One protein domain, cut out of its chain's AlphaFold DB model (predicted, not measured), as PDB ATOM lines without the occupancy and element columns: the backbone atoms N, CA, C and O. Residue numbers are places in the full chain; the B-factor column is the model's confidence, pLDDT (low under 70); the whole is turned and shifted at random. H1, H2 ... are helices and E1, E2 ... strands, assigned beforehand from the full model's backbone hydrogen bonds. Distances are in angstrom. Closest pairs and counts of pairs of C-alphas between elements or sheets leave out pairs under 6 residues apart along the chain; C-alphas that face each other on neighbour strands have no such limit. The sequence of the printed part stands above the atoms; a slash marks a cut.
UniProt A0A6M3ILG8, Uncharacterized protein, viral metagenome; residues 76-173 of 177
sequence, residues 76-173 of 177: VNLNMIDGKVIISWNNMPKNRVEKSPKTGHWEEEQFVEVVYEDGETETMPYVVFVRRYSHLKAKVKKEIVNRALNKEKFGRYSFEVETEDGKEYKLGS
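Overview. This is residues 76 to 173 of the 177 residues of an uncharacterized protein of viral metagenome (UniProt A0A6M3ILG8). One strongly twisted sheet has E1, E2, E6, E7 and E8 curled into a small, nearly closed barrel, and from it a long hairpin of E3 and E4 reaches out along the longest axis, its tip, residues 100 to 105, sticking out. E5 runs beside E4, the sheet curls round H1, and H2 sits beside the ends of E7 and E8. The printed part has 98 residues, with eight named strands and two named helices in the order E1 E2 E3 E4 E5 H1 E6 H2 E7 E8, and the class is mostly strand. The sheet is branched at E4 and its neighbour pairs are antiparallel. The whole is loose, with a radius of gyration of the C-alphas of 16.3 A, and elongated, spanning 55 by 32 by 21 A.

Arrangement. E1, residues 76 to 81, and E2, residues 84 to 89, form a hairpin, with N 84 and O 81 at 2.9 A. E3, residues 94 to 99, and E4, residues 106 to 116, form another, with N 107 and O 98 at 2.8 A. E5, residues 121 to 125, completes a meander E3 E4 E5, each strand the antiparallel neighbour of the one before; N 114 and O 122 are 2.8 A apart. E2 and E3 lie on one side of E4 and E5 on the other side; across the antiparallel pair E2 and E4, N 115 and O 88 are within hydrogen-bond range at 2.8 A. H1, residues 126 to 132, is on the sheet; its closest C-alphas to E4 are Tyr 126 and Phe 111, 5.0 A apart. E6, residues 134 to 145, bends by 85 degrees at residue 141 and pairs first with E1, N 136 and O 78 at 2.8 A, then with E7, residues 157 to 163, N 144 and O 158 at 2.8 A. H2, residues 148 to 154, is on the sheet at a height of 5.2 A, over none of the strands. E8, residues 168 to 172, forms a hairpin with E7, N 159 and O 171 at 2.8 A. The closest C-alphas of E8 and E2 are Leu 171 and Ile 87, 5.7 A apart, and those of E8 and H2 are Gly 172 and Phe 154, 4.0 A apart. H1 and H2 are apart. In H1 every O i to N i+4 pair is within hydrogen-bond range; in H2 1 of 3 is, beside 2 of 4 O i to N i+3 pairs.

Along the chain. E1 begins with C-alpha 76 at (110.553, 132.148, 115.700). E4 is 31.0 A long from first to last C-alpha, E6 26.6 A and E7 18.7 A. E8 ends with C-alpha 172 at (116.298, 122.918, 120.251).

Size, cuts and confidence. The C-alphas of Lys 102 and Gly 166, the two farthest apart, are 55.1 A apart. The printed part has no cut, and no link is long. The mean pLDDT of the printed part is 88.7; residue 91 and residues 149 to 150 are under 70.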
ATOM      1  N   VAL A  76     111.110 133.296 114.988       91.19
ATOM      2  CA  VAL A  76     110.553 132.148 115.700       91.19
ATOM      3  C   VAL A  76     109.859 132.587 116.982       91.19
ATOM      4  O   VAL A  76     110.159 133.658 117.513       91.19
ATOM      5  N   ASN A  77     108.947 131.759 117.488       92.19
ATOM      6  CA  ASN A  77     108.255 131.993 118.749       92.19
ATOM      7  C   ASN A  77     108.826 131.094 119.850       92.19
ATOM      8  O   ASN A  77     108.807 129.864 119.750       92.19
ATOM      9  N   LEU A  78     109.312 131.722 120.914       92.00
ATOM     10  CA  LEU A  78     109.772 131.072 122.134       92.00
ATOM     11  C   LEU A  78     108.612 130.959 123.114       92.00
ATOM     12  O   LEU A  78     107.851 131.909 123.279       92.00
ATOM     13  N   ASN A  79     108.482 129.816 123.776       92.12
ATOM     14  CA  ASN A  79     107.462 129.639 124.803       92.12
ATOM     15  C   ASN A  79     107.958 130.211 126.136       92.12
ATOM     16  O   ASN A  79     109.092 129.951 126.541       92.12
ATOM     17  N   MET A  80     107.098 130.957 126.827       92.25
ATOM     18  CA  MET A  80     107.374 131.539 128.142       92.25
ATOM     19  C   MET A  80     106.276 131.210 129.144       92.25
ATOM     20  O   MET A  80     105.097 131.269 128.796       92.25
ATOM     21  N   ILE A  81     106.650 130.969 130.397       92.19
ATOM     22  CA  ILE A  81     105.726 130.892 131.538       92.19
ATOM     23  C   ILE A  81     106.242 131.846 132.612       92.19
ATOM     24  O   ILE A  81     107.440 131.886 132.873       92.19
ATOM     25  N   ASP A  82     105.346 132.656 133.180       89.69
ATOM     26  CA  ASP A  82     105.655 133.611 134.255       89.69
ATOM     27  C   ASP A  82     106.880 134.515 133.954       89.69
ATOM     28  O   ASP A  82     107.661 134.866 134.834       89.69
ATOM     29  N   GLY A  83     107.057 134.895 132.679       89.50
ATOM     30  CA  GLY A  83     108.151 135.756 132.206       89.50
ATOM     31  C   GLY A  83     109.495 135.052 131.973       89.50
ATOM     32  O   GLY A  83     110.447 135.710 131.557       89.50
ATOM     33  N   LYS A  84     109.583 133.736 132.200       91.31
ATOM     34  CA  LYS A  84     110.788 132.930 131.961       91.31
ATOM     35  C   LYS A  84     110.679 132.168 130.645       91.31
ATOM     36  O   LYS A  84     109.661 131.517 130.385       91.31
ATOM     37  N   VAL A  85     111.729 132.209 129.824       92.19
ATOM     38  CA  VAL A  85     111.794 131.419 128.587       92.19
ATOM     39  C   VAL A  85     112.006 129.950 128.926       92.19
ATOM     40  O   VAL A  85     112.862 129.589 129.734       92.19
ATOM     41  N   ILE A  86     111.230 129.088 128.277       91.94
ATOM     42  CA  ILE A  86     111.354 127.644 128.414       91.94
ATOM     43  C   ILE A  86     112.438 127.149 127.455       91.94
ATOM     44  O   ILE A  86     112.250 127.176 126.240       91.94
ATOM     45  N   ILE A  87     113.557 126.657 127.988       90.62
ATOM     46  CA  ILE A  87     114.667 126.114 127.185       90.62
ATOM     47  C   ILE A  87     114.365 124.692 126.709       90.62
ATOM     48  O   ILE A  87     114.735 124.298 125.597       90.62
ATOM     49  N   SER A  88     113.708 123.904 127.556       88.62
ATOM     50  CA  SER A  88     113.266 122.561 127.208       88.62
ATOM     51  C   SER A  88     112.110 122.128 128.090       88.62
ATOM     52  O   SER A  88     112.036 122.515 129.249       88.62
ATOM     53  N   TRP A  89     111.259 121.259 127.568       86.62
ATOM     54  CA  TRP A  89     110.369 120.437 128.376       86.62
ATOM     55  C   TRP A  89     110.650 118.986 128.005       86.62
ATOM     56  O   TRP A  89     110.623 118.620 126.830       86.62
ATOM     57  N   ASN A  90     111.026 118.159 128.970       73.44
ATOM     58  CA  ASN A  90     111.341 116.756 128.717       73.44
ATOM     59  C   ASN A  90     110.904 115.912 129.901       73.44
ATOM     60  O   ASN A  90     110.869 116.397 131.020       73.44
ATOM     61  N   ASN A  91     110.620 114.641 129.607       68.19
ATOM     62  CA  ASN A  91     109.960 113.680 130.480       68.19
ATOM     63  C   ASN A  91     108.549 114.136 130.857       68.19
ATOM     64  O   ASN A  91     108.348 115.123 131.553       68.19
ATOM     65  N   MET A  92     107.546 113.386 130.398       82.62
ATOM     66  CA  MET A  92     106.297 113.345 131.141       82.62
ATOM     67  C   MET A  92     106.535 112.394 132.320       82.62
ATOM     68  O   MET A  92     106.440 111.182 132.101       82.62
ATOM     69  N   PRO A  93     106.909 112.863 133.533       84.25
ATOM     70  CA  PRO A  93     107.201 111.974 134.661       84.25
ATOM     71  C   PRO A  93     106.018 111.065 134.999       84.25
ATOM     72  O   PRO A  93     106.193 109.959 135.505       84.25
ATOM     73  N   LYS A  94     104.807 111.519 134.676       88.50
ATOM     74  CA  LYS A  94     103.595 110.714 134.673       88.50
ATOM     75  C   LYS A  94     102.872 110.942 133.357       88.50
ATOM     76  O   LYS A  94     102.675 112.087 132.958       88.50
ATOM     77  N   ASN A  95     102.500 109.851 132.699       91.38
ATOM     78  CA  ASN A  95     101.702 109.860 131.478       91.38
ATOM     79  C   ASN A  95     100.705 108.699 131.523       91.38
ATOM     80  O   ASN A  95     100.850 107.708 130.808       91.38
ATOM     81  N   ARG A  96      99.739 108.785 132.439       91.38
ATOM     82  CA  ARG A  96      98.682 107.783 132.584       91.38
ATOM     83  C   ARG A  96      97.377 108.359 132.063       91.38
ATOM     84  O   ARG A  96      96.954 109.422 132.499       91.38
ATOM     85  N   VAL A  97      96.752 107.635 131.144       91.00
ATOM     86  CA  VAL A  97      95.413 107.932 130.642       91.00
ATOM     87  C   VAL A  97      94.645 106.627 130.635       91.00
ATOM     88  O   VAL A  97      95.005 105.697 129.913       91.00
ATOM     89  N   GLU A  98      93.608 106.536 131.455       93.19
ATOM     90  CA  GLU A  98      92.776 105.340 131.511       93.19
ATOM     91  C   GLU A  98      91.307 105.677 131.710       93.19
ATOM     92  O   GLU A  98      90.941 106.715 132.254       93.19
ATOM     93  N   LYS A  99      90.444 104.777 131.248       93.50
ATOM     94  CA  LYS A  99      89.011 104.882 131.471       93.50
ATOM     95  C   LYS A  99      88.662 104.103 132.730       93.50
ATOM     96  O   LYS A  99      88.840 102.886 132.768       93.50
ATOM     97  N   SER A 100      88.145 104.793 133.736       92.31
ATOM     98  CA  SER A 100      87.754 104.186 135.002       92.31
ATOM     99  C   SER A 100      86.681 103.117 134.763       92.31
ATOM    100  O   SER A 100      85.608 103.434 134.238       92.31
ATOM    101  N   PRO A 101      86.903 101.850 135.157       91.69
ATOM    102  CA  PRO A 101      85.930 100.780 134.939       91.69
ATOM    103  C   PRO A 101      84.679 100.930 135.817       91.69
ATOM    104  O   PRO A 101      83.652 100.327 135.521       91.69
ATOM    105  N   LYS A 102      84.750 101.730 136.892       91.94
ATOM    106  CA  LYS A 102      83.633 101.962 137.823       91.94
ATOM    107  C   LYS A 102      82.737 103.124 137.404       91.94
ATOM    108  O   LYS A 102      81.526 103.035 137.566       91.94
ATOM    109  N   THR A 103      83.320 104.212 136.900       92.44
ATOM    110  CA  THR A 103      82.579 105.443 136.569       92.44
ATOM    111  C   THR A 103      82.441 105.673 135.065       92.44
ATOM    112  O   THR A 103      81.601 106.455 134.634       92.44
ATOM    113  N   GLY A 104      83.251 105.000 134.242       92.81
ATOM    114  CA  GLY A 104      83.291 105.196 132.795       92.81
ATOM    115  C   GLY A 104      83.940 106.513 132.351       92.81
ATOM    116  O   GLY A 104      83.983 106.772 131.148       92.81
ATOM    117  N   HIS A 105      84.447 107.331 133.276       92.38
ATOM    118  CA  HIS A 105      85.148 108.578 132.965       92.38
ATOM    119  C   HIS A 105      86.612 108.331 132.598       92.38
ATOM    120  O   HIS A 105      87.210 107.344 133.024       92.38
ATOM    121  N   TRP A 106      87.179 109.234 131.800       90.88
ATOM    122  CA  TRP A 106      88.611 109.261 131.530       90.88
ATOM    123  C   TRP A 106      89.336 109.945 132.686       90.88
ATOM    124  O   TRP A 106      88.978 111.054 133.080       90.88
ATOM    125  N   GLU A 107      90.338 109.265 133.226       89.44
ATOM    126  CA  GLU A 107      91.264 109.779 134.222       89.44
ATOM    127  C   GLU A 107      92.607 110.030 133.532       89.44
ATOM    128  O   GLU A 107      93.226 109.113 132.986       89.44
ATOM    129  N   GLU A 108      93.036 111.291 133.539       91.00
ATOM    130  CA  GLU A 108      94.285 111.742 132.934       91.00
ATOM    131  C   GLU A 108      95.225 112.245 134.031       91.00
ATOM    132  O   GLU A 108      94.976 113.260 134.680       91.00
ATOM    133  N   GLU A 109      96.330 111.533 134.233       91.88
ATOM    134  CA  GLU A 109      97.418 111.926 135.120       91.88
ATOM    135  C   GLU A 109      98.677 112.134 134.276       91.88
ATOM    136  O   GLU A 109      99.546 111.265 134.141       91.88
ATOM    137  N   GLN A 110      98.729 113.309 133.651       93.00
ATOM    138  CA  GLN A 110      99.819 113.736 132.785       93.00
ATOM    139  C   GLN A 110     100.520 114.949 133.388       93.00
ATOM    140  O   GLN A 110      99.905 115.995 133.601       93.00
ATOM    141  N   PHE A 111     101.817 114.818 133.631       92.88
ATOM    142  CA  PHE A 111     102.673 115.882 134.150       92.88
ATOM    143  C   PHE A 111     103.823 116.124 133.184       92.88
ATOM    144  O   PHE A 111     104.257 115.187 132.523       92.88
ATOM    145  N   VAL A 112     104.319 117.356 133.114       92.50
ATOM    146  CA  VAL A 112     105.488 117.752 132.320       92.50
ATOM    147  C   VAL A 112     106.480 118.458 133.226       92.50
ATOM    148  O   VAL A 112     106.080 119.295 134.034       92.50
ATOM    149  N   GLU A 113     107.759 118.128 133.066       92.94
ATOM    150  CA  GLU A 113     108.866 118.869 133.661       92.94
ATOM    151  C   GLU A 113     109.392 119.906 132.658       92.94
ATOM    152  O   GLU A 113     109.803 119.590 131.534       92.94
ATOM    153  N   VAL A 114     109.328 121.168 133.063       92.31
ATOM    154  CA  VAL A 114     109.732 122.344 132.296       92.31
ATOM    155  C   VAL A 114     111.061 122.841 132.849       92.31
ATOM    156  O   VAL A 114     111.217 122.927 134.061       92.31
ATOM    157  N   VAL A 115     112.006 123.168 131.969       91.62
ATOM    158  CA  VAL A 115     113.314 123.738 132.314       91.62
ATOM    159  C   VAL A 115     113.394 125.160 131.767       91.62
ATOM    160  O   VAL A 115     113.274 125.370 130.552       91.62
ATOM    161  N   TYR A 116     113.607 126.118 132.660       93.12
ATOM    162  CA  TYR A 116     113.665 127.547 132.366       93.12
ATOM    163  C   TYR A 116     115.081 128.036 132.029       93.12
ATOM    164  O   TYR A 116     116.063 127.296 132.120       93.12
ATOM    165  N   GLU A 117     115.180 129.297 131.600       90.00
ATOM    166  CA  GLU A 117     116.436 129.943 131.193       90.00
ATOM    167  C   GLU A 117     117.506 130.035 132.283       90.00
ATOM    168  O   GLU A 117     118.699 129.981 131.990       90.00
ATOM    169  N   ASP A 118     117.076 130.138 133.532       90.75
ATOM    170  CA  ASP A 118     117.910 130.195 134.732       90.75
ATOM    171  C   ASP A 118     118.339 128.805 135.230       90.75
ATOM    172  O   ASP A 118     119.116 128.693 136.177       90.75
ATOM    173  N   GLY A 119     117.870 127.740 134.572       88.62
ATOM    174  CA  GLY A 119     118.102 126.357 134.971       88.62
ATOM    175  C   GLY A 119     117.130 125.846 136.034       88.62
ATOM    176  O   GLY A 119     117.263 124.689 136.436       88.62
ATOM    177  N   GLU A 120     116.155 126.651 136.473       91.25
ATOM    178  CA  GLU A 120     115.084 126.162 137.338       91.25
ATOM    179  C   GLU A 120     114.220 125.139 136.600       91.25
ATOM    180  O   GLU A 120     113.968 125.250 135.394       91.25
ATOM    181  N   THR A 121     113.750 124.140 137.345       92.06
ATOM    182  CA  THR A 121     112.817 123.138 136.841       92.06
ATOM    183  C   THR A 121     111.497 123.195 137.590       92.06
ATOM    184  O   THR A 121     111.453 123.354 138.810       92.06
ATOM    185  N   GLU A 122     110.399 123.050 136.857       91.88
ATOM    186  CA  GLU A 122     109.051 123.029 137.417       91.88
ATOM    187  C   GLU A 122     108.258 121.870 136.821       91.88
ATOM    188  O   GLU A 122     108.208 121.682 135.606       91.88
ATOM    189  N   THR A 123     107.620 121.081 137.686       92.81
ATOM    190  CA  THR A 123     106.712 120.012 137.262       92.81
ATOM    191  C   THR A 123     105.273 120.479 137.402       92.81
ATOM    192  O   THR A 123     104.838 120.833 138.496       92.81
ATOM    193  N   MET A 124     104.507 120.425 136.315       92.56
ATOM    194  CA  MET A 124     103.107 120.853 136.308       92.56
ATOM    195  C   MET A 124     102.216 119.907 135.496       92.56
ATOM    196  O   MET A 124     102.719 119.179 134.635       92.56
ATOM    197  N   PRO A 125     100.890 119.894 135.733       92.69
ATOM    198  CA  PRO A 125      99.970 119.135 134.894       92.69
ATOM    199  C   PRO A 125     100.056 119.595 133.436       92.69
ATOM    200  O   PRO A 125     100.068 120.797 133.158       92.69
ATOM    201  N   TYR A 126     100.050 118.653 132.492       90.69
ATOM    202  CA  TYR A 126     100.172 118.960 131.062       90.69
ATOM    203  C   TYR A 126      99.090 119.939 130.580       90.69
ATOM    204  O   TYR A 126      99.368 120.880 129.841       90.69
ATOM    205  N   VAL A 127      97.860 119.780 131.075       90.31
ATOM    206  CA  VAL A 127      96.738 120.676 130.752       90.31
ATOM    207  C   VAL A 127      97.010 122.117 131.195       90.31
ATOM    208  O   VAL A 127      96.609 123.057 130.508       90.31
ATOM    209  N   VAL A 128      97.698 122.305 132.324       90.62
ATOM    210  CA  VAL A 128      98.089 123.634 132.809       90.62
ATOM    211  C   VAL A 128      99.182 124.204 131.914       90.62
ATOM    212  O   VAL A 128      99.031 125.325 131.436       90.62
ATOM    213  N   PHE A 129     100.216 123.415 131.612       90.69
ATOM    214  CA  PHE A 129     101.300 123.815 130.716       90.69
ATOM    215  C   PHE A 129     100.766 124.357 129.383       90.69
ATOM    216  O   PHE A 129     101.072 125.489 129.014       90.69
ATOM    217  N   VAL A 130      99.883 123.608 128.711       88.38
ATOM    218  CA  VAL A 130      99.336 123.974 127.391       88.38
ATOM    219  C   VAL A 130      98.503 125.263 127.417       88.38
ATOM    220  O   VAL A 130      98.370 125.926 126.393       88.38
ATOM    221  N   ARG A 131      97.932 125.632 128.569       90.19
ATOM    222  CA  ARG A 131      97.087 126.831 128.711       90.19
ATOM    223  C   ARG A 131      97.847 128.072 129.165       90.19
ATOM    224  O   ARG A 131      97.335 129.173 128.996       90.19
ATOM    225  N   ARG A 132      99.001 127.895 129.811       89.88
ATOM    226  CA  ARG A 132      99.664 128.953 130.584       89.88
ATOM    227  C   ARG A 132     100.848 129.592 129.860       89.88
ATOM    228  O   ARG A 132     101.292 130.656 130.282       89.88
ATOM    229  N   TYR A 133     101.357 128.975 128.793       88.00
ATOM    230  CA  TYR A 133     102.463 129.563 128.046       88.00
ATOM    231  C   TYR A 133     102.019 130.771 127.210       88.00
ATOM    232  O   TYR A 133     100.893 130.858 126.720       88.00
ATOM    233  N   SER A 134     102.952 131.690 127.009       91.31
ATOM    234  CA  SER A 134     102.866 132.795 126.058       91.31
ATOM    235  C   SER A 134     104.006 132.695 125.047       91.31
ATOM    236  O   SER A 134     104.953 131.930 125.245       91.31
ATOM    237  N   HIS A 135     103.907 133.438 123.946       92.00
ATOM    238  CA  HIS A 135     104.930 133.450 122.907       92.00
ATOM    239  C   HIS A 135     105.746 134.738 122.945       92.00
ATOM    240  O   HIS A 135     105.181 135.831 122.961       92.00
ATOM    241  N   LEU A 136     107.066 134.597 122.877       92.25
ATOM    242  CA  LEU A 136     108.010 135.685 122.654       92.25
ATOM    243  C   LEU A 136     108.635 135.548 121.272       92.25
ATOM    244  O   LEU A 136     109.181 134.497 120.935       92.25
ATOM    245  N   LYS A 137     108.581 136.608 120.471       93.00
ATOM    246  CA  LYS A 137     109.226 136.616 119.158       93.00
ATOM    247  C   LYS A 137     110.731 136.778 119.319       93.00
ATOM    248  O   LYS A 137     111.197 137.639 120.060       93.00
ATOM    249  N   ALA A 138     111.484 135.970 118.586       93.44
ATOM    250  CA  ALA A 138     112.934 136.053 118.534       93.44
ATOM    251  C   ALA A 138     113.438 135.863 117.100       93.44
ATOM    252  O   ALA A 138     112.859 135.119 116.304       93.44
ATOM    253  N   LYS A 139     114.533 136.538 116.764       92.56
ATOM    254  CA  LYS A 139     115.223 136.418 115.480       92.56
ATOM    255  C   LYS A 139     116.274 135.321 115.563       92.56
ATOM    256  O   LYS A 139     117.067 135.287 116.499       92.56
ATOM    257  N   VAL A 140     116.319 134.429 114.581       91.56
ATOM    258  CA  VAL A 140     117.337 133.375 114.509       91.56
ATOM    259  C   VAL A 140     118.643 133.967 113.984       91.56
ATOM    260  O   VAL A 140     118.735 134.324 112.810       91.56
ATOM    261  N   LYS A 141     119.673 134.008 114.834       90.75
ATOM    262  CA  LYS A 141     121.046 134.371 114.447       90.75
ATOM    263  C   LYS A 141     121.751 133.221 113.747       90.75
ATOM    264  O   LYS A 141     122.454 133.418 112.755       90.75
ATOM    265  N   LYS A 142     121.577 132.005 114.269       88.50
ATOM    266  CA  LYS A 142     122.305 130.828 113.793       88.50
ATOM    267  C   LYS A 142     121.470 129.565 113.897       88.50
ATOM    268  O   LYS A 142     120.781 129.328 114.883       88.50
ATOM    269  N   GLU A 143     121.597 128.720 112.882       89.38
ATOM    270  CA  GLU A 143     121.026 127.379 112.852       89.38
ATOM    271  C   GLU A 143     122.163 126.352 112.906       89.38
ATOM    272  O   GLU A 143     123.093 126.383 112.099       89.38
ATOM    273  N   ILE A 144     122.108 125.457 113.889       88.19
ATOM    274  CA  ILE A 144     123.116 124.428 114.144       88.19
ATOM    275  C   ILE A 144     122.472 123.067 113.916       88.19
ATOM    276  O   ILE A 144     121.466 122.732 114.539       88.19
ATOM    277  N   VAL A 145     123.065 122.246 113.051       87.56
ATOM    278  CA  VAL A 145     122.609 120.867 112.840       87.56
ATOM    279  C   VAL A 145     123.119 119.988 113.980       87.56
ATOM    280  O   VAL A 145     124.327 119.871 114.198       87.56
ATOM    281  N   ASN A 146     122.205 119.349 114.707       84.06
ATOM    282  CA  ASN A 146     122.557 118.485 115.827       84.06
ATOM    283  C   ASN A 146     123.039 117.111 115.337       84.06
ATOM    284  O   ASN A 146     122.425 116.485 114.470       84.06
ATOM    285  N   ARG A 147     124.126 116.609 115.938       80.62
ATOM    286  CA  ARG A 147     124.591 115.219 115.765       80.62
ATOM    287  C   ARG A 147     123.651 114.238 116.484       80.62
ATOM    288  O   ARG A 147     122.890 114.647 117.357       80.62
ATOM    289  N   ALA A 148     123.726 112.948 116.139       70.00
ATOM    290  CA  ALA A 148     122.771 111.908 116.550       70.00
ATOM    291  C   ALA A 148     122.403 111.912 118.051       70.00
ATOM    292  O   ALA A 148     121.219 111.928 118.367       70.00
ATOM    293  N   LEU A 149     123.384 112.004 118.957       66.19
ATOM    294  CA  LEU A 149     123.161 112.038 120.415       66.19
ATOM    295  C   LEU A 149     122.318 113.240 120.886       66.19
ATOM    296  O   LEU A 149     121.488 113.115 121.777       66.19
ATOM    297  N   ASN A 150     122.479 114.402 120.254       69.81
ATOM    298  CA  ASN A 150     121.742 115.617 120.620       69.81
ATOM    299  C   ASN A 150     120.396 115.730 119.896       69.81
ATOM    300  O   ASN A 150     119.567 116.568 120.255       69.81
ATOM    301  N   LYS A 151     120.163 114.888 118.880       72.56
ATOM    302  CA  LYS A 151     118.939 114.903 118.074       72.56
ATOM    303  C   LYS A 151     117.715 114.500 118.890       72.56
ATOM    304  O   LYS A 151     116.634 115.050 118.688       72.56
ATOM    305  N   GLU A 152     117.882 113.560 119.813       75.06
ATOM    306  CA  GLU A 152     116.793 113.098 120.667       75.06
ATOM    307  C   GLU A 152     116.362 114.185 121.658       75.06
ATOM    308  O   GLU A 152     115.172 114.482 121.764       75.06
ATOM    309  N   LYS A 153     117.328 114.868 122.281       74.00
ATOM    310  CA  LYS A 153     117.066 115.910 123.281       74.00
ATOM    311  C   LYS A 153     116.585 117.235 122.682       74.00
ATOM    312  O   LYS A 153     115.650 117.822 123.209       74.00
ATOM    313  N   PHE A 154     117.188 117.697 121.584       77.44
ATOM    314  CA  PHE A 154     116.970 119.050 121.043       77.44
ATOM    315  C   PHE A 154     116.331 119.074 119.644       77.44
ATOM    316  O   PHE A 154     116.066 120.138 119.089       77.44
ATOM    317  N   GLY A 155     116.055 117.914 119.048       81.44
ATOM    318  CA  GLY A 155     115.590 117.822 117.664       81.44
ATOM    319  C   GLY A 155     116.726 117.932 116.647       81.44
ATOM    320  O   GLY A 155     117.908 117.953 116.990       81.44
ATOM    321  N   ARG A 156     116.377 117.971 115.357       85.62
ATOM    322  CA  ARG A 156     117.358 117.947 114.254       85.62
ATOM    323  C   ARG A 156     118.244 119.194 114.221       85.62
ATOM    324  O   ARG A 156     119.411 119.091 113.847       85.62
ATOM    325  N   TYR A 157     117.696 120.328 114.632       87.56
ATOM    326  CA  TYR A 157     118.381 121.613 114.640       87.56
ATOM    327  C   TYR A 157     118.352 122.220 116.041       87.56
ATOM    328  O   TYR A 157     117.428 121.955 116.812       87.56
ATOM    329  N   SER A 158     119.351 123.035 116.349       88.81
ATOM    330  CA  SER A 158     119.335 123.990 117.453       88.81
ATOM    331  C   SER A 158     119.448 125.395 116.880       88.81
ATOM    332  O   SER A 158     120.208 125.618 115.936       88.81
ATOM    333  N   PHE A 159     118.711 126.332 117.452       90.75
ATOM    334  CA  PHE A 159     118.712 127.732 117.064       90.75
ATOM    335  C   PHE A 159     119.391 128.558 118.150       90.75
ATOM    336  O   PHE A 159     119.082 128.399 119.330       90.75
ATOM    337  N   GLU A 160     120.306 129.431 117.743       92.00
ATOM    338  CA  GLU A 160     120.717 130.581 118.548       92.00
ATOM    339  C   GLU A 160     119.838 131.751 118.111       92.00
ATOM    340  O   GLU A 160     119.808 132.106 116.926       92.00
ATOM    341  N   VAL A 161     119.065 132.279 119.052       92.94
ATOM    342  CA  VAL A 161     118.026 133.280 118.812       92.94
ATOM    343  C   VAL A 161     118.266 134.504 119.680       92.94
ATOM    344  O   VAL A 161     118.773 134.380 120.788       92.94
ATOM    345  N   GLU A 162     117.877 135.669 119.185       94.00
ATOM    346  CA  GLU A 162     117.934 136.941 119.898       94.00
ATOM    347  C   GLU A 162     116.534 137.546 119.979       94.00
ATOM    348  O   GLU A 162     115.807 137.622 118.985       94.00
ATOM    349  N   THR A 163     116.146 137.938 121.183       92.25
ATOM    350  CA  THR A 163     114.875 138.617 121.464       92.25
ATOM    351  C   THR A 163     114.964 140.110 121.160       92.25
ATOM    352  O   THR A 163     116.054 140.653 121.008       92.25
ATOM    353  N   GLU A 164     113.819 140.793 121.089       89.25
ATOM    354  CA  GLU A 164     113.784 142.255 120.899       89.25
ATOM    355  C   GLU A 164     114.542 143.008 122.008       89.25
ATOM    356  O   GLU A 164     115.152 144.040 121.738       89.25
ATOM    357  N   ASP A 165     114.600 142.431 123.210       88.06
ATOM    358  CA  ASP A 165     115.338 142.962 124.362       88.06
ATOM    359  C   ASP A 165     116.857 142.698 124.301       88.06
ATOM    360  O   ASP A 165     117.590 143.029 125.232       88.06
ATOM    361  N   GLY A 166     117.353 142.057 123.234       88.94
ATOM    362  CA  GLY A 166     118.769 141.726 123.052       88.94
ATOM    363  C   GLY A 166     119.252 140.514 123.855       88.94
ATOM    364  O   GLY A 166     120.445 140.210 123.845       88.94
ATOM    365  N   LYS A 167     118.359 139.791 124.548       90.06
ATOM    366  CA  LYS A 167     118.726 138.528 125.206       90.06
ATOM    367  C   LYS A 167     118.882 137.418 124.179       90.06
ATOM    368  O   LYS A 167     118.016 137.239 123.315       90.06
ATOM    369  N   GLU A 168     119.954 136.647 124.327       92.69
ATOM    370  CA  GLU A 168     120.265 135.507 123.474       92.69
ATOM    371  C   GLU A 168     119.920 134.182 124.147       92.69
ATOM    372  O   GLU A 168     120.227 133.957 125.318       92.69
ATOM    373  N   TYR A 169     119.338 133.272 123.370       90.81
ATOM    374  CA  TYR A 169     118.975 131.939 123.826       90.81
ATOM    375  C   TYR A 169     119.437 130.875 122.845       90.81
ATOM    376  O   TYR A 169     119.507 131.094 121.634       90.81
ATOM    377  N   LYS A 170     119.694 129.676 123.370       90.31
ATOM    378  CA  LYS A 170     120.004 128.495 122.569       90.31
ATOM    379  C   LYS A 170     118.968 127.414 122.825       90.31
ATOM    380  O   LYS A 170     118.968 126.800 123.888       90.31
ATOM    381  N   LEU A 171     118.115 127.162 121.837       90.19
ATOM    382  CA  LEU A 171     117.013 126.211 121.966       90.19
ATOM    383  C   LEU A 171     117.040 125.153 120.874       90.19
ATOM    384  O   LEU A 171     117.455 125.388 119.741       90.19
ATOM    385  N   GLY A 172     116.559 123.967 121.222       87.00
ATOM    386  CA  GLY A 172     116.298 122.918 120.251       87.00
ATOM    387  C   GLY A 172     115.079 123.234 119.388       87.00
ATOM    388  O   GLY A 172     114.099 123.791 119.867       87.00
ATOM    389  N   SER A 173     115.093 122.787 118.135       85.75
ATOM    390  CA  SER A 173     113.953 122.865 117.205       85.75
ATOM    391  C   SER A 173     112.653 122.245 117.723       85.75
ATOM    392  O   SER A 173     111.594 122.565 117.207       85.75
TER     393      SER A 173